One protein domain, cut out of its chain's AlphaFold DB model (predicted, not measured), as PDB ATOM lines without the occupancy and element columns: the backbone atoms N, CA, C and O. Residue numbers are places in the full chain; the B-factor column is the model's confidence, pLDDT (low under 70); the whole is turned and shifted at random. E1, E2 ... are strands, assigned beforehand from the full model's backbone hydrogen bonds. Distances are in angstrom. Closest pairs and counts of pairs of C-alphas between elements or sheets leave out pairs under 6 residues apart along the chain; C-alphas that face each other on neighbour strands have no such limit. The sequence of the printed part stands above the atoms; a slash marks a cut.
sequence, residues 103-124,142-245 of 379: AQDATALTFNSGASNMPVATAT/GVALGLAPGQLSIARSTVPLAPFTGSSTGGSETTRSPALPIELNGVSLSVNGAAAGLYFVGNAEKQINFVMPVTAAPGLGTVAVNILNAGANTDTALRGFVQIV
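What this domain is: This is residues 103 to 124 and 142 to 245 of the 379 residues of an uncharacterized protein of Acidobacteria bacterium (UniProt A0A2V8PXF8). With little regular structure, this is a sandwich: sheets E1-E8-E7-E4, mixed, and E2-E3-E6-E5, antiparallel, lie face to face, strands crossed at 58 degrees. The 126 printed residues include eight named strands, E1 to E8 in chain order, and no named helix; the class is all strand, with only 49 residues in named elements. It is compact, radius of gyration of the C-alphas 13.6 A, spanning 39 by 37 by 25 A.

Where its parts are: E1 is residues 103 to 105, from C-alpha 103 at (196.964, 183.914, 105.916); E2 110 to 113, E3 152 to 156, E4 187 to 191, E5 197 to 201, E6 207 to 211. E7, 219 to 229, is 31.7 A long; E8, 234 to 244, is 29.4 A, ending at (176.186, 188.792, 89.875).

How they stand to each other: E1 and E8 are parallel, N 105 and O 237 3.0 A apart. In the hairpin E7 and E8, N 225 and O 238 are 2.9 A apart. Between sheets, the closest C-alphas of E4 and E5, Val 187 and Val 201, are 7.3 A apart.

The domain as a whole: Residues 125 to 141 are cut out, leaving a 19.4 A C-alpha gap. The E3 to E4 link is long. Residues 230 to 233 are under pLDDT 70.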
ATOM      1  N   ALA A 103     196.300 183.497 107.137       75.25
ATOM      2  CA  ALA A 103     196.964 183.914 105.916       75.25
ATOM      3  C   ALA A 103     195.919 184.339 104.882       75.25
ATOM      4  O   ALA A 103     194.868 183.711 104.744       75.25
ATOM      5  N   GLN A 104     196.226 185.402 104.149       76.62
ATOM      6  CA  GLN A 104     195.476 185.796 102.966       76.62
ATOM      7  C   GLN A 104     196.406 185.707 101.765       76.62
ATOM      8  O   GLN A 104     197.508 186.254 101.793       76.62
ATOM      9  N   ASP A 105     195.950 185.023 100.724       75.88
ATOM     10  CA  ASP A 105     196.668 184.928  99.460       75.88
ATOM     11  C   ASP A 105     196.127 185.995  98.493       75.88
ATOM     12  O   ASP A 105     194.916 186.226  98.413       75.88
ATOM     13  N   ALA A 106     197.029 186.676  97.785       71.44
ATOM     14  CA  ALA A 106     196.687 187.668  96.764       71.44
ATOM     15  C   ALA A 106     196.365 187.027  95.400       71.44
ATOM     16  O   ALA A 106     196.097 187.743  94.435       71.44
ATOM     17  N   THR A 107     196.414 185.696  95.305       76.56
ATOM     18  CA  THR A 107     196.108 184.948  94.089       76.56
ATOM     19  C   THR A 107     194.721 185.300  93.561       76.56
ATOM     20  O   THR A 107     193.715 185.222  94.268       76.56
ATOM     21  N   ALA A 108     194.681 185.668  92.281       80.25
ATOM     22  CA  ALA A 108     193.447 186.002  91.597       80.25
ATOM     23  C   ALA A 108     192.592 184.748  91.375       80.25
ATOM     24  O   ALA A 108     193.056 183.752  90.813       80.25
ATOM     25  N   LEU A 109     191.324 184.834  91.779       92.69
ATOM     26  CA  LEU A 109     190.296 183.882  91.383       92.69
ATOM     27  C   LEU A 109     189.734 184.272  90.014       92.69
ATOM     28  O   LEU A 109     189.456 185.447  89.765       92.69
ATOM     29  N   THR A 110     189.525 183.285  89.148       95.12
ATOM     30  CA  THR A 110     188.771 183.448  87.898       95.12
ATOM     31  C   THR A 110     187.514 182.593  87.930       95.12
ATOM     32  O   THR A 110     187.454 181.587  88.641       95.12
ATOM     33  N   PHE A 111     186.492 183.016  87.189       96.69
ATOM     34  CA  PHE A 111     185.173 182.396  87.233       96.69
ATOM     35  C   PHE A 111     184.718 181.967  85.846       96.69
ATOM     36  O   PHE A 111     184.938 182.670  84.859       96.69
ATOM     37  N   ASN A 112     184.042 180.824  85.794       96.88
ATOM     38  CA  ASN A 112     183.391 180.313  84.598       96.88
ATOM     39  C   ASN A 112     181.978 179.826  84.950       96.88
ATOM     40  O   ASN A 112     181.708 179.430  86.088       96.88
ATOM     41  N   SER A 113     181.079 179.809  83.972       95.88
ATOM     42  CA  SER A 113     179.850 179.024  84.074       95.88
ATOM     43  C   SER A 113     180.184 177.530  84.099       95.88
ATOM     44  O   SER A 113     181.157 177.081  83.491       95.88
ATOM     45  N   GLY A 114     179.385 176.741  84.808       94.38
ATOM     46  CA  GLY A 114     179.683 175.331  85.038       94.38
ATOM     47  C   GLY A 114     179.232 174.367  83.951       94.38
ATOM     48  O   GLY A 114     179.694 173.232  83.964       94.38
ATOM     49  N   ALA A 115     178.359 174.778  83.027       95.00
ATOM     50  CA  ALA A 115     177.800 173.855  82.041       95.00
ATOM     51  C   ALA A 115     178.702 173.666  80.819       95.00
ATOM     52  O   ALA A 115     178.910 172.538  80.379       95.00
ATOM     53  N   SER A 116     179.274 174.757  80.314       93.25
ATOM     54  CA  SER A 116     180.184 174.736  79.170       93.25
ATOM     55  C   SER A 116     181.541 175.373  79.468       93.25
ATOM     56  O   SER A 116     182.320 175.614  78.549       93.25
ATOM     57  N   ASN A 117     181.848 175.699  80.728       94.06
ATOM     58  CA  ASN A 117     183.100 176.359  81.100       94.06
ATOM     59  C   ASN A 117     183.253 177.761  80.455       94.06
ATOM     60  O   ASN A 117     184.365 178.187  80.133       94.06
ATOM     61  N   MET A 118     182.147 178.487  80.232       94.50
ATOM     62  CA  MET A 118     182.163 179.825  79.619       94.50
ATOM     63  C   MET A 118     182.851 180.817  80.562       94.50
ATOM     64  O   MET A 118     182.436 180.919  81.717       94.50
ATOM     65  N   PRO A 119     183.892 181.543  80.122       95.06
ATOM     66  CA  PRO A 119     184.569 182.510  80.977       95.06
ATOM     67  C   PRO A 119     183.614 183.627  81.396       95.06
ATOM     68  O   PRO A 119     182.811 184.101  80.595       95.06
ATOM     69  N   VAL A 120     183.722 184.060  82.649       95.12
ATOM     70  CA  VAL A 120     182.998 185.219  83.178       95.12
ATOM     71  C   VAL A 120     183.887 186.448  83.073       95.12
ATOM     72  O   VAL A 120     185.083 186.387  83.367       95.12
ATOM     73  N   ALA A 121     183.300 187.571  82.661       90.94
ATOM     74  CA  ALA A 121     183.991 188.848  82.611       90.94
ATOM     75  C   ALA A 121     184.604 189.191  83.979       90.94
ATOM     76  O   ALA A 121     183.983 189.016  85.032       90.94
ATOM     77  N   THR A 122     185.840 189.685  83.967       85.56
ATOM     78  CA  THR A 122     186.527 190.091  85.190       85.56
ATOM     79  C   THR A 122     185.801 191.271  85.828       85.56
ATOM     80  O   THR A 122     185.566 192.299  85.194       85.56
ATOM     81  N   ALA A 123     185.447 191.129  87.103       81.62
ATOM     82  CA  ALA A 123     184.806 192.187  87.863       81.62
ATOM     83  C   ALA A 123     185.863 192.968  88.653       81.62
ATOM     84  O   ALA A 123     186.625 192.386  89.428       81.62
ATOM     85  N   THR A 124     185.919 194.285  88.466       73.62
ATOM     86  CA  THR A 124     186.830 195.172  89.197       73.62
ATOM     87  C   THR A 124     186.040 196.124  90.099       73.62
ATOM     88  O   THR A 124     185.047 196.706  89.660       73.62
ATOM     89  N   GLY A 142     180.912 185.081  73.617       83.00
ATOM     90  CA  GLY A 142     181.400 183.894  74.328       83.00
ATOM     91  C   GLY A 142     181.941 184.161  75.736       83.00
ATOM     92  O   GLY A 142     182.536 183.258  76.322       83.00
ATOM     93  N   VAL A 143     181.728 185.361  76.287       91.94
ATOM     94  CA  VAL A 143     182.037 185.709  77.680       91.94
ATOM     95  C   VAL A 143     180.740 186.040  78.417       91.94
ATOM     96  O   VAL A 143     179.955 186.881  77.977       91.94
ATOM     97  N   ALA A 144     180.520 185.391  79.557       94.12
ATOM     98  CA  ALA A 144     179.400 185.676  80.441       94.12
ATOM     99  C   ALA A 144     179.549 187.052  81.102       94.12
ATOM    100  O   ALA A 144     180.640 187.426  81.538       94.12
ATOM    101  N   LEU A 145     178.438 187.780  81.255       93.50
ATOM    102  CA  LEU A 145     178.433 189.067  81.963       93.50
ATOM    103  C   LEU A 145     178.639 188.904  83.475       93.50
ATOM    104  O   LEU A 145     179.075 189.838  84.143       93.50
ATOM    105  N   GLY A 146     178.308 187.732  84.012       95.25
ATOM    106  CA  GLY A 146     178.389 187.418  85.429       95.25
ATOM    107  C   GLY A 146     177.921 185.997  85.722       95.25
ATOM    108  O   GLY A 146     177.653 185.223  84.805       95.25
ATOM    109  N   LEU A 147     177.792 185.673  87.006       97.44
ATOM    110  CA  LEU A 147     177.139 184.453  87.479       97.44
ATOM    111  C   LEU A 147     175.720 184.768  87.958       97.44
ATOM    112  O   LEU A 147     175.477 185.820  88.552       97.44
ATOM    113  N   ALA A 148     174.790 183.852  87.719       97.25
ATOM    114  CA  ALA A 148     173.405 183.972  88.152       97.25
ATOM    115  C   ALA A 148     173.130 183.183  89.445       97.25
ATOM    116  O   ALA A 148     173.749 182.145  89.683       97.25
ATOM    117  N   PRO A 149     172.183 183.620  90.290       94.94
ATOM    118  CA  PRO A 149     171.776 182.865  91.470       94.94
ATOM    119  C   PRO A 149     171.274 181.464  91.111       94.94
ATOM    120  O   PRO A 149     170.499 181.292  90.169       94.94
ATOM    121  N   GLY A 150     171.711 180.458  91.868       94.00
ATOM    122  CA  GLY A 150     171.370 179.060  91.617       94.00
ATOM    123  C   GLY A 150     172.044 178.444  90.392       94.00
ATOM    124  O   GLY A 150     171.651 177.357  89.997       94.00
ATOM    125  N   GLN A 151     173.025 179.111  89.775       97.25
ATOM    126  CA  GLN A 151     173.793 178.585  88.646       97.25
ATOM    127  C   GLN A 151     174.916 177.647  89.110       97.25
ATOM    128  O   GLN A 151     175.679 178.003  90.016       97.25
ATOM    129  N   LEU A 152     175.116 176.513  88.429       97.31
ATOM    130  CA  LEU A 152     176.372 175.768  88.519       97.31
ATOM    131  C   LEU A 152     177.518 176.606  87.941       97.31
ATOM    132  O   LEU A 152     177.476 177.041  86.789       97.31
ATOM    133  N   SER A 153     178.552 176.808  88.744       98.06
ATOM    134  CA  SER A 153     179.652 177.735  88.492       98.06
ATOM    135  C   SER A 153     180.993 177.095  88.831       98.06
ATOM    136  O   SER A 153     181.075 176.121  89.581       98.06
ATOM    137  N   ILE A 154     182.058 177.662  88.278       97.56
ATOM    138  CA  ILE A 154     183.433 177.207  88.455       97.56
ATOM    139  C   ILE A 154     184.255 178.381  88.976       97.56
ATOM    140  O   ILE A 154     184.223 179.463  88.391       97.56
ATOM    141  N   ALA A 155     185.012 178.167  90.049       97.19
ATOM    142  CA  ALA A 155     186.078 179.063  90.484       97.19
ATOM    143  C   ALA A 155     187.431 178.391  90.236       97.19
ATOM    144  O   ALA A 155     187.604 177.214  90.552       97.19
ATOM    145  N   ARG A 156     188.392 179.131  89.685       95.88
ATOM    146  CA  ARG A 156     189.762 178.667  89.448       95.88
ATOM    147  C   ARG A 156     190.778 179.556  90.130       95.88
ATOM    148  O   ARG A 156     190.522 180.729  90.388       95.88
ATOM    149  N   SER A 157     191.945 178.980  90.380       92.56
ATOM    150  CA  SER A 157     193.083 179.653  90.993       92.56
ATOM    151  C   SER A 157     194.385 179.269  90.299       92.56
ATOM    152  O   SER A 157     194.489 178.225  89.654       92.56
ATOM    153  N   THR A 158     195.411 180.105  90.445       89.44
ATOM    154  CA  THR A 158     196.775 179.761  90.020       89.44
ATOM    155  C   THR A 158     197.501 178.891  91.050       89.44
ATOM    156  O   THR A 158     198.488 178.232  90.702       89.44
ATOM    157  N   VAL A 159     196.981 178.802  92.278       87.19
ATOM    158  CA  VAL A 159     197.473 177.933  93.359       87.19
ATOM    159  C   VAL A 159     196.468 176.815  93.676       87.19
ATOM    160  O   VAL A 159     195.284 176.964  93.367       87.19
ATOM    161  N   PRO A 160     196.907 175.687  94.268       87.50
ATOM    162  CA  PRO A 160     196.001 174.639  94.740       87.50
ATOM    163  C   PRO A 160     194.880 175.189  95.625       87.50
ATOM    164  O   PRO A 160     195.132 175.978  96.535       87.50
ATOM    165  N   LEU A 161     193.644 174.760  95.353       86.62
ATOM    166  CA  LEU A 161     192.457 175.181  96.105       86.62
ATOM    167  C   LEU A 161     192.064 174.205  97.211       86.62
ATOM    168  O   LEU A 161     191.193 174.526  98.009       86.62
ATOM    169  N   ALA A 162     192.690 173.030  97.264       87.06
ATOM    170  CA  ALA A 162     192.392 171.985  98.230       87.06
ATOM    171  C   ALA A 162     193.653 171.168  98.553       87.06
ATOM    172  O   ALA A 162     194.522 171.029  97.687       87.06
ATOM    173  N   PRO A 163     193.748 170.562  99.750       82.19
ATOM    174  CA  PRO A 163     194.809 169.608 100.069       82.19
ATOM    175  C   PRO A 163     194.681 168.305  99.263       82.19
ATOM    176  O   PRO A 163     195.690 167.689  98.927       82.19
ATOM    177  N   PHE A 164     193.461 167.906  98.893       85.88
ATOM    178  CA  PHE A 164     193.175 166.732  98.068       85.88
ATOM    179  C   PHE A 164     191.972 166.994  97.165       85.88
ATOM    180  O   PHE A 164     191.086 167.774  97.520       85.88
ATOM    181  N   THR A 165     191.910 166.296  96.034       93.50
ATOM    182  CA  THR A 165     190.753 166.344  95.139       93.50
ATOM    183  C   THR A 165     189.567 165.592  95.748       93.50
ATOM    184  O   THR A 165     189.730 164.506  96.306       93.50
ATOM    185  N   GLY A 166     188.377 166.183  95.684       93.31
ATOM    186  CA  GLY A 166     187.148 165.620  96.240       93.31
ATOM    187  C   GLY A 166     185.928 166.007  95.428       93.31
ATOM    188  O   GLY A 166     185.868 167.092  94.850       93.31
ATOM    189  N   SER A 167     184.946 165.116  95.411       95.31
ATOM    190  CA  SER A 167     183.667 165.300  94.739       95.31
ATOM    191  C   SER A 167     182.515 164.893  95.654       95.31
ATOM    192  O   SER A 167     182.672 164.047  96.536       95.31
ATOM    193  N   SER A 168     181.354 165.504  95.448       92.75
ATOM    194  CA  SER A 168     180.091 165.072  96.043       92.75
ATOM    195  C   SER A 168     179.227 164.368  94.995       92.75
ATOM    196  O   SER A 168     179.368 164.585  93.792       92.75
ATOM    197  N   THR A 169     178.324 163.499  95.445       85.44
ATOM    198  CA  THR A 169     177.450 162.692  94.576       85.44
ATOM    199  C   THR A 169     176.208 163.445  94.083       85.44
ATOM    200  O   THR A 169     175.275 162.819  93.592       85.44
ATOM    201  N   GLY A 170     176.166 164.774  94.221       79.94
ATOM    202  CA  GLY A 170     174.946 165.561  94.032       79.94
ATOM    203  C   GLY A 170     174.085 165.639  95.290       79.94
ATOM    204  O   GLY A 170     174.560 165.357  96.390       79.94
ATOM    205  N   GLY A 171     172.847 166.103  95.128       85.62
ATOM    206  CA  GLY A 171     172.040 166.601  96.233       85.62
ATOM    207  C   GLY A 171     170.579 166.816  95.883       85.62
ATOM    208  O   GLY A 171     170.251 166.891  94.709       85.62
ATOM    209  N   SER A 172     169.721 166.972  96.893       87.44
ATOM    210  CA  SER A 172     168.302 167.289  96.696       87.44
ATOM    211  C   SER A 172     167.907 168.557  97.446       87.44
ATOM    212  O   SER A 172     168.057 168.647  98.667       87.44
ATOM    213  N   GLU A 173     167.368 169.525  96.712       85.38
ATOM    214  CA  GLU A 173     166.807 170.778  97.228       85.38
ATOM    215  C   GLU A 173     165.415 170.578  97.846       85.38
ATOM    216  O   GLU A 173     164.854 171.509  98.410       85.38
ATOM    217  N   THR A 174     164.849 169.367  97.772       83.56
ATOM    218  CA  THR A 174     163.555 169.038  98.402       83.56
ATOM    219  C   THR A 174     163.682 168.692  99.889       83.56
ATOM    220  O   THR A 174     162.681 168.555 100.597       83.56
ATOM    221  N   THR A 175     164.912 168.540 100.379       77.75
ATOM    222  CA  THR A 175     165.204 168.141 101.758       77.75
ATOM    223  C   THR A 175     165.494 169.353 102.641       77.75
ATOM    224  O   THR A 175     166.038 170.357 102.192       77.75
ATOM    225  N   ARG A 176     165.181 169.254 103.941       70.81
ATOM    226  CA  ARG A 176     165.493 170.297 104.942       70.81
ATOM    227  C   ARG A 176     166.952 170.235 105.409       70.81
ATOM    228  O   ARG A 176     167.242 170.190 106.603       70.81
ATOM    229  N   SER A 177     167.870 170.180 104.458       74.19
ATOM    230  CA  SER A 177     169.315 170.198 104.673       74.19
ATOM    231  C   SER A 177     169.997 170.873 103.488       74.19
ATOM    232  O   SER A 177     169.408 170.918 102.408       74.19
ATOM    233  N   PRO A 178     171.233 171.385 103.637       78.88
ATOM    234  CA  PRO A 178     171.998 171.851 102.489       78.88
ATOM    235  C   PRO A 178     172.052 170.754 101.423       78.88
ATOM    236  O   PRO A 178     172.523 169.653 101.701       78.88
ATOM    237  N   ALA A 179     171.563 171.055 100.217       86.94
ATOM    238  CA  ALA A 179     171.490 170.065  99.148       86.94
ATOM    239  C   ALA A 179     172.884 169.532  98.781       86.94
ATOM    240  O   ALA A 179     173.035 168.363  98.458       86.94
ATOM    241  N   LEU A 180     173.916 170.370  98.894       91.50
ATOM    242  CA  LEU A 180     175.315 169.989  98.709       91.50
ATOM    243  C   LEU A 180     176.140 170.323  99.958       91.50
ATOM    244  O   LEU A 180     175.772 171.233 100.709       91.50
ATOM    245  N   PRO A 181     177.298 169.663 100.152       90.56
ATOM    246  CA  PRO A 181     178.244 170.042 101.194       90.56
ATOM    247  C   PRO A 181     178.672 171.507 101.060       90.56
ATOM    248  O   PRO A 181     179.060 171.953  99.983       90.56
ATOM    249  N   ILE A 182     178.639 172.243 102.169       88.06
ATOM    250  CA  ILE A 182     179.161 173.622 102.265       88.06
ATOM    251  C   ILE A 182     180.660 173.666 102.618       88.06
ATOM    252  O   ILE A 182     181.297 174.716 102.560       88.06
ATOM    253  N   GLU A 183     181.211 172.512 102.997       88.69
ATOM    254  CA  GLU A 183     182.634 172.257 103.189       88.69
ATOM    255  C   GLU A 183     182.942 170.906 102.527       88.69
ATOM    256  O   GLU A 183     182.253 169.917 102.792       88.69
ATOM    257  N   LEU A 184     183.941 170.855 101.651       90.00
ATOM    258  CA  LEU A 184     184.369 169.640 100.955       90.00
ATOM    259  C   LEU A 184     185.896 169.592 100.964       90.00
ATOM    260  O   LEU A 184     186.535 170.576 100.615       90.00
ATOM    261  N   ASN A 185     186.486 168.480 101.413       88.25
ATOM    262  CA  ASN A 185     187.939 168.324 101.594       88.25
ATOM    263  C   ASN A 185     188.628 169.507 102.306       88.25
ATOM    264  O   ASN A 185     189.726 169.920 101.931       88.25
ATOM    265  N   GLY A 186     187.982 170.061 103.336       86.44
ATOM    266  CA  GLY A 186     188.509 171.203 104.088       86.44
ATOM    267  C   GLY A 186     188.433 172.534 103.336       86.44
ATOM    268  O   GLY A 186     189.078 173.492 103.736       86.44
ATOM    269  N   VAL A 187     187.667 172.619 102.251       90.19
ATOM    270  CA  VAL A 187     187.465 173.849 101.484       90.19
ATOM    271  C   VAL A 187     186.028 174.304 101.644       90.19
ATOM    272  O   VAL A 187     185.105 173.507 101.493       90.19
ATOM    273  N   SER A 188     185.832 175.594 101.899       91.06
ATOM    274  CA  SER A 188     184.522 176.248 101.844       91.06
ATOM    275  C   SER A 188     184.564 177.423 100.874       91.06
ATOM    276  O   SER A 188     185.583 178.106 100.757       91.06
ATOM    277  N   LEU A 189     183.452 177.675 100.185       92.44
ATOM    278  CA  LEU A 189     183.278 178.834  99.313       92.44
ATOM    279  C   LEU A 189     182.049 179.613  99.766       92.44
ATOM    280  O   LEU A 189     181.008 179.035 100.075       92.44
ATOM    281  N   SER A 190     182.164 180.937  99.784       90.69
ATOM    282  CA  SER A 190     181.035 181.827 100.030       90.69
ATOM    283  C   SER A 190     180.987 182.963  99.023       90.69
ATOM    284  O   SER A 190     182.027 183.445  98.566       90.69
ATOM    285  N   VAL A 191     179.772 183.412  98.713       89.75
ATOM    286  CA  VAL A 191     179.522 184.600  97.894       89.75
ATOM    287  C   VAL A 191     178.640 185.565  98.669       89.75
ATOM    288  O   VAL A 191     177.597 185.181  99.189       89.75
ATOM    289  N   ASN A 192     179.088 186.813  98.812       84.06
ATOM    290  CA  ASN A 192     178.486 187.821  99.697       84.06
ATOM    291  C   ASN A 192     178.261 187.311 101.136       84.06
ATOM    292  O   ASN A 192     177.320 187.714 101.815       84.06
ATOM    293  N   GLY A 193     179.128 186.401 101.597       77.88
ATOM    294  CA  GLY A 193     179.027 185.757 102.907       77.88
ATOM    295  C   GLY A 193     178.021 184.603 102.996       77.88
ATOM    296  O   GLY A 193     177.981 183.941 104.030       77.88
ATOM    297  N   ALA A 194     177.248 184.312 101.944       78.94
ATOM    298  CA  ALA A 194     176.401 183.123 101.875       78.94
ATOM    299  C   ALA A 194     177.225 181.910 101.425       78.94
ATOM    300  O   ALA A 194     177.965 181.997 100.443       78.94
ATOM    301  N   ALA A 195     177.109 180.787 102.135       86.00
ATOM    302  CA  ALA A 195     177.805 179.554 101.778       86.00
ATOM    303  C   ALA A 195     177.284 178.998 100.445       86.00
ATOM    304  O   ALA A 195     176.077 178.967 100.206       86.00
ATOM    305  N   ALA A 196     178.200 178.551  99.592       91.62
ATOM    306  CA  ALA A 196     177.876 177.866  98.351       91.62
ATOM    307  C   ALA A 196     177.917 176.346  98.550       91.62
ATOM    308  O   ALA A 196     178.760 175.826  99.281       91.62
ATOM    309  N   GLY A 197     177.026 175.637  97.861       93.25
ATOM    310  CA  GLY A 197     177.061 174.180  97.793       93.25
ATOM    311  C   GLY A 197     178.159 173.696  96.843       93.25
ATOM    312  O   GLY A 197     178.289 174.242  95.748       93.25
ATOM    313  N   LEU A 198     178.941 172.692  97.240       95.44
ATOM    314  CA  LEU A 198     180.123 172.227  96.508       95.44
ATOM    315  C   LEU A 198     179.900 170.864  95.837       95.44
ATOM    316  O   LEU A 198     179.557 169.870  96.484       95.44
ATOM    317  N   TYR A 199     180.165 170.808  94.533       96.12
ATOM    318  CA  TYR A 199     180.211 169.568  93.751       96.12
ATOM    319  C   TYR A 199     181.606 168.965  93.703       96.12
ATOM    320  O   TYR A 199     181.764 167.747  93.705       96.12
ATOM    321  N   PHE A 200     182.616 169.824  93.606       96.19
ATOM    322  CA  PHE A 200     183.988 169.412  93.366       96.19
ATOM    323  C   PHE A 200     184.954 170.441  93.933       96.19
ATOM    324  O   PHE A 200     184.720 171.643  93.802       96.19
ATOM    325  N   VAL A 201     186.054 169.966  94.504       95.56
ATOM    326  CA  VAL A 201     187.216 170.768  94.889       95.56
ATOM    327  C   VAL A 201     188.469 170.020  94.448       95.56
ATOM    328  O   VAL A 201     188.671 168.863  94.806       95.56
ATOM    329  N   GLY A 202     189.291 170.652  93.621       93.31
ATOM    330  CA  GLY A 202     190.476 170.051  93.019       93.31
ATOM    331  C   GLY A 202     191.761 170.599  93.620       93.31
ATOM    332  O   GLY A 202     191.910 171.816  93.775       93.31
ATOM    333  N   ASN A 203     192.709 169.709  93.918       90.69
ATOM    334  CA  ASN A 203     194.067 170.114  94.276       90.69
ATOM    335  C   ASN A 203     194.842 170.480  93.000       90.69
ATOM    336  O   ASN A 203     195.100 171.657  92.741       90.69
ATOM    337  N   ALA A 204     195.157 169.478  92.175       91.56
ATOM    338  CA  ALA A 204     195.958 169.661  90.966       91.56
ATOM    339  C   ALA A 204     195.200 170.441  89.880       91.56
ATOM    340  O   ALA A 204     195.805 171.199  89.123       91.56
ATOM    341  N   GLU A 205     193.876 170.297  89.847       93.88
ATOM    342  CA  GLU A 205     192.978 170.984  88.919       93.88
ATOM    343  C   GLU A 205     192.773 172.457  89.292       93.88
ATOM    344  O   GLU A 205     192.335 173.242  88.452       93.88
ATOM    345  N   LYS A 206     193.087 172.840  90.543       94.38
ATOM    346  CA  LYS A 206     192.965 174.211  91.072       94.38
ATOM    347  C   LYS A 206     191.588 174.821  90.805       94.38
ATOM    348  O   LYS A 206     191.464 175.988  90.427       94.38
ATOM    349  N   GLN A 207     190.557 174.000  90.976       95.31
ATOM    350  CA  GLN A 207     189.194 174.290  90.553       95.31
ATOM    351  C   GLN A 207     188.191 173.922  91.644       95.31
ATOM    352  O   GLN A 207     188.337 172.900  92.310       95.31
ATOM    353  N   ILE A 208     187.146 174.727  91.790       97.38
ATOM    354  CA  ILE A 208     185.976 174.433  92.611       97.38
ATOM    355  C   ILE A 208     184.746 174.498  91.711       97.38
ATOM    356  O   ILE A 208     184.529 175.524  91.070       97.38
ATOM    357  N   ASN A 209     183.925 173.447  91.704       97.31
ATOM    358  CA  ASN A 209     182.589 173.497  91.110       97.31
ATOM    359  C   ASN A 209     181.590 173.730  92.235       97.31
ATOM    360  O   ASN A 209     181.519 172.936  93.178       97.31
ATOM    361  N   PHE A 210     180.822 174.804  92.135       97.38
ATOM    362  CA  PHE A 210     179.899 175.223  93.178       97.38
ATOM    363  C   PHE A 210     178.580 175.707  92.590       97.38
ATOM    364  O   PHE A 210     178.516 176.149  91.446       97.38
ATOM    365  N   VAL A 211     177.524 175.651  93.391       96.88
ATOM    366  CA  VAL A 211     176.243 176.276  93.062       96.88
ATOM    367  C   VAL A 211     176.226 177.672  93.658       96.88
ATOM    368  O   VAL A 211     176.399 177.845  94.868       96.88
ATOM    369  N   MET A 212     176.036 178.674  92.801       95.94
ATOM    370  CA  MET A 212     175.894 180.061  93.222       95.94
ATOM    371  C   MET A 212     174.713 180.179  94.201       95.94
ATOM    372  O   MET A 212     173.622 179.713  93.860       95.94
ATOM    373  N   PRO A 213     174.873 180.802  95.386       91.88
ATOM    374  CA  PRO A 213     173.772 180.940  96.335       91.88
ATOM    375  C   PRO A 213     172.539 181.571  95.678       91.88
ATOM    376  O   PRO A 213     172.637 182.615  95.034       91.88
ATOM    377  N   VAL A 214     171.367 180.949  95.835       87.44
ATOM    378  CA  VAL A 214     170.118 181.425  95.206       87.44
ATOM    379  C   VAL A 214     169.675 182.795  95.735       87.44
ATOM    380  O   VAL A 214     168.970 183.533  95.058       87.44
ATOM    381  N   THR A 215     170.135 183.172  96.927       80.06
ATOM    382  CA  THR A 215     169.863 184.466  97.567       80.06
ATOM    383  C   THR A 215     170.823 185.576  97.133       80.06
ATOM    384  O   THR A 215     170.716 186.706  97.611       80.06
ATOM    385  N   ALA A 216     171.774 185.285  96.240       86.00
ATOM    386  CA  ALA A 216     172.742 186.263  95.771       86.00
ATOM    387  C   ALA A 216     172.051 187.390  94.980       86.00
ATOM    388  O   ALA A 216     171.469 187.170  93.922       86.00
ATOM    389  N   ALA A 217     172.115 188.619  95.489       85.38
ATOM    390  CA  ALA A 217     171.539 189.772  94.805       85.38
ATOM    391  C   ALA A 217     172.401 190.199  93.596       85.38
ATOM    392  O   ALA A 217     173.631 190.149  93.695       85.38
ATOM    393  N   PRO A 218     171.792 190.667  92.485       89.94
ATOM    394  CA  PRO A 218     172.531 191.248  91.366       89.94
ATOM    395  C   PRO A 218     173.427 192.418  91.797       89.94
ATOM    396  O   PRO A 218     173.033 193.236  92.628       89.94
ATOM    397  N   GLY A 219     174.617 192.518  91.205       89.88
ATOM    398  CA  GLY A 219     175.625 193.525  91.553       89.88
ATOM    399  C   GLY A 219     177.028 192.937  91.697       89.88
ATOM    400  O   GLY A 219     177.250 191.755  91.445       89.88
ATOM    401  N   LEU A 220     177.990 193.768  92.100       88.88
ATOM    402  CA  LEU A 220     179.346 193.301  92.385       88.88
ATOM    403  C   LEU A 220     179.336 192.424  93.644       88.88
ATOM    404  O   LEU A 220     179.059 192.904  94.742       88.88
ATOM    405  N   GLY A 221     179.642 191.142  93.477       88.75
ATOM    406  CA  GLY A 221     179.726 190.165  94.549       88.75
ATOM    407  C   GLY A 221     181.152 189.953  95.042       88.75
ATOM    408  O   GLY A 221     182.102 189.943  94.258       88.75
ATOM    409  N   THR A 222     181.305 189.729  96.344       90.00
ATOM    410  CA  THR A 222     182.561 189.273  96.951       90.00
ATOM    411  C   THR A 222     182.559 187.758  97.062       90.00
ATOM    412  O   THR A 222     181.612 187.194  97.611       90.00
ATOM    413  N   VAL A 223     183.632 187.108  96.631       91.44
ATOM    414  CA  VAL A 223     183.848 185.669  96.801       91.44
ATOM    415  C   VAL A 223     184.963 185.452  97.811       91.44
ATOM    416  O   VAL A 223     186.000 186.117  97.751       91.44
ATOM    417  N   ALA A 224     184.759 184.518  98.735       90.25
ATOM    418  CA  ALA A 224     185.794 184.057  99.647       90.25
ATOM    419  C   ALA A 224     185.877 182.532  99.615       90.25
ATOM    420  O   ALA A 224     184.866 181.855  99.810       90.25
ATOM    421  N   VAL A 225     187.085 182.019  99.393       91.69
ATOM    422  CA  VAL A 225     187.419 180.599  99.505       91.69
ATOM    423  C   VAL A 225     188.311 180.436 100.723       91.69
ATOM    424  O   VAL A 225     189.367 181.063 100.788       91.69
ATOM    425  N   ASN A 226     187.889 179.615 101.682       89.44
ATOM    426  CA  ASN A 226     188.713 179.266 102.835       89.44
ATOM    427  C   ASN A 226     189.218 177.837 102.664       89.44
ATOM    428  O   ASN A 226     188.422 176.931 102.408       89.44
ATOM    429  N   ILE A 227     190.529 177.661 102.801       88.19
ATOM    430  CA  ILE A 227     191.213 176.373 102.694       88.19
ATOM    431  C   ILE A 227     191.759 176.024 104.073       88.19
ATOM    432  O   ILE A 227     192.662 176.701 104.573       88.19
ATOM    433  N   LEU A 228     191.223 174.964 104.670       82.75
ATOM    434  CA  LEU A 228     191.639 174.448 105.964       82.75
ATOM    435  C   LEU A 228     193.065 173.906 105.879       82.75
ATOM    436  O   LEU A 228     193.345 172.909 105.208       82.75
ATOM    437  N   ASN A 229     193.958 174.512 106.648       73.12
ATOM    438  CA  ASN A 229     195.248 173.936 106.971       73.12
ATOM    439  C   ASN A 229     195.095 173.034 108.202       73.12
ATOM    440  O   ASN A 229     195.248 173.468 109.349       73.12
ATOM    441  N   ALA A 230     194.796 171.755 107.960       63.59
ATOM    442  CA  ALA A 230     194.547 170.769 109.012       63.59
ATOM    443  C   ALA A 230     195.722 170.608 109.999       63.59
ATOM    444  O   ALA A 230     195.501 170.266 111.157       63.59
ATOM    445  N   GLY A 231     196.960 170.901 109.578       60.91
ATOM    446  CA  GLY A 231     198.137 170.849 110.455       60.91
ATOM    447  C   GLY A 231     198.219 172.004 111.460       60.91
ATOM    448  O   GLY A 231     198.856 171.858 112.500       60.91
ATOM    449  N   ALA A 232     197.565 173.134 111.174       61.06
ATOM    450  CA  ALA A 232     197.613 174.345 111.994       61.06
ATOM    451  C   ALA A 232     196.263 174.721 112.635       61.06
ATOM    452  O   ALA A 232     196.234 175.600 113.493       61.06
ATOM    453  N   ASN A 233     195.153 174.068 112.256       64.06
ATOM    454  CA  ASN A 233     193.782 174.486 112.599       64.06
ATOM    455  C   ASN A 233     193.489 175.950 112.218       64.06
ATOM    456  O   ASN A 233     192.769 176.665 112.923       64.06
ATOM    457  N   THR A 234     194.076 176.399 111.112       72.19
ATOM    458  CA  THR A 234     193.895 177.740 110.559       72.19
ATOM    459  C   THR A 234     193.546 177.651 109.088       72.19
ATOM    460  O   THR A 234     193.796 176.631 108.449       72.19
ATOM    461  N   ASP A 235     192.996 178.728 108.542       80.25
ATOM    462  CA  ASP A 235     192.603 178.775 107.143       80.25
ATOM    463  C   ASP A 235     193.456 179.782 106.376       80.25
ATOM    464  O   ASP A 235     193.804 180.863 106.877       80.25
ATOM    465  N   THR A 236     193.746 179.436 105.125       85.56
ATOM    466  CA  THR A 236     194.182 180.397 104.113       85.56
ATOM    467  C   THR A 236     192.951 180.885 103.363       85.56
ATOM    468  O   THR A 236     192.180 180.074 102.846       85.56
ATOM    469  N   ALA A 237     192.765 182.203 103.295       87.12
ATOM    470  CA  ALA A 237     191.667 182.802 102.548       87.12
ATOM    471  C   ALA A 237     192.141 183.341 101.194       87.12
ATOM    472  O   ALA A 237     193.077 184.140 101.125       87.12
ATOM    473  N   LEU A 238     191.427 182.968 100.135       90.06
ATOM    474  CA  LEU A 238     191.496 183.600  98.818       90.06
ATOM    475  C   LEU A 238     190.248 184.451  98.617       90.06
ATOM    476  O   LEU A 238     189.141 184.047  98.986       90.06
ATOM    477  N   ARG A 239     190.417 185.634  98.028       89.50
ATOM    478  CA  ARG A 239     189.315 186.566  97.780       89.50
ATOM    479  C   ARG A 239     189.252 186.937  96.310       89.50
ATOM    480  O   ARG A 239     190.276 187.128  95.666       89.50
ATOM    481  N   GLY A 240     188.038 187.073  95.804       89.88
ATOM    482  CA  GLY A 240     187.778 187.516  94.444       89.88
ATOM    483  C   GLY A 240     186.517 188.359  94.372       89.88
ATOM    484  O   GLY A 240     185.744 188.437  95.329       89.88
ATOM    485  N   PHE A 241     186.310 188.969  93.214       91.12
ATOM    486  CA  PHE A 241     185.075 189.661  92.888       91.12
ATOM    487  C   PHE A 241     184.444 189.008  91.668       91.12
ATOM    488  O   PHE A 241     185.147 188.592  90.749       91.12
ATOM    489  N   VAL A 242     183.118 188.933  91.657       93.50
ATOM    490  CA  VAL A 242     182.357 188.432  90.514       93.50
ATOM    491  C   VAL A 242     181.132 189.304  90.305       93.50
ATOM    492  O   VAL A 242     180.486 189.709  91.268       93.50
ATOM    493  N   GLN A 243     180.806 189.615  89.056       94.44
ATOM    494  CA  GLN A 243     179.534 190.258  88.758       94.44
ATOM    495  C   GLN A 243     178.419 189.226  88.938       94.44
ATOM    496  O   GLN A 243     178.468 188.138  88.366       94.44
ATOM    497  N   ILE A 244     177.409 189.573  89.724       94.50
ATOM    498  CA  ILE A 244     176.186 188.792  89.875       94.50
ATOM    499  C   ILE A 244     175.146 189.409  88.948       94.50
ATOM    500  O   ILE A 244     174.901 190.620  88.990       94.50
ATOM    501  N   VAL A 245     174.552 188.586  88.095       94.81
ATOM    502  CA  VAL A 245     173.504 188.988  87.151       94.81
ATOM    503  C   VAL A 245     172.214 188.246  87.457       94.81
ATOM    504  O   VAL A 245     172.209 187.228  88.136       94.81
TER     505      VAL A 245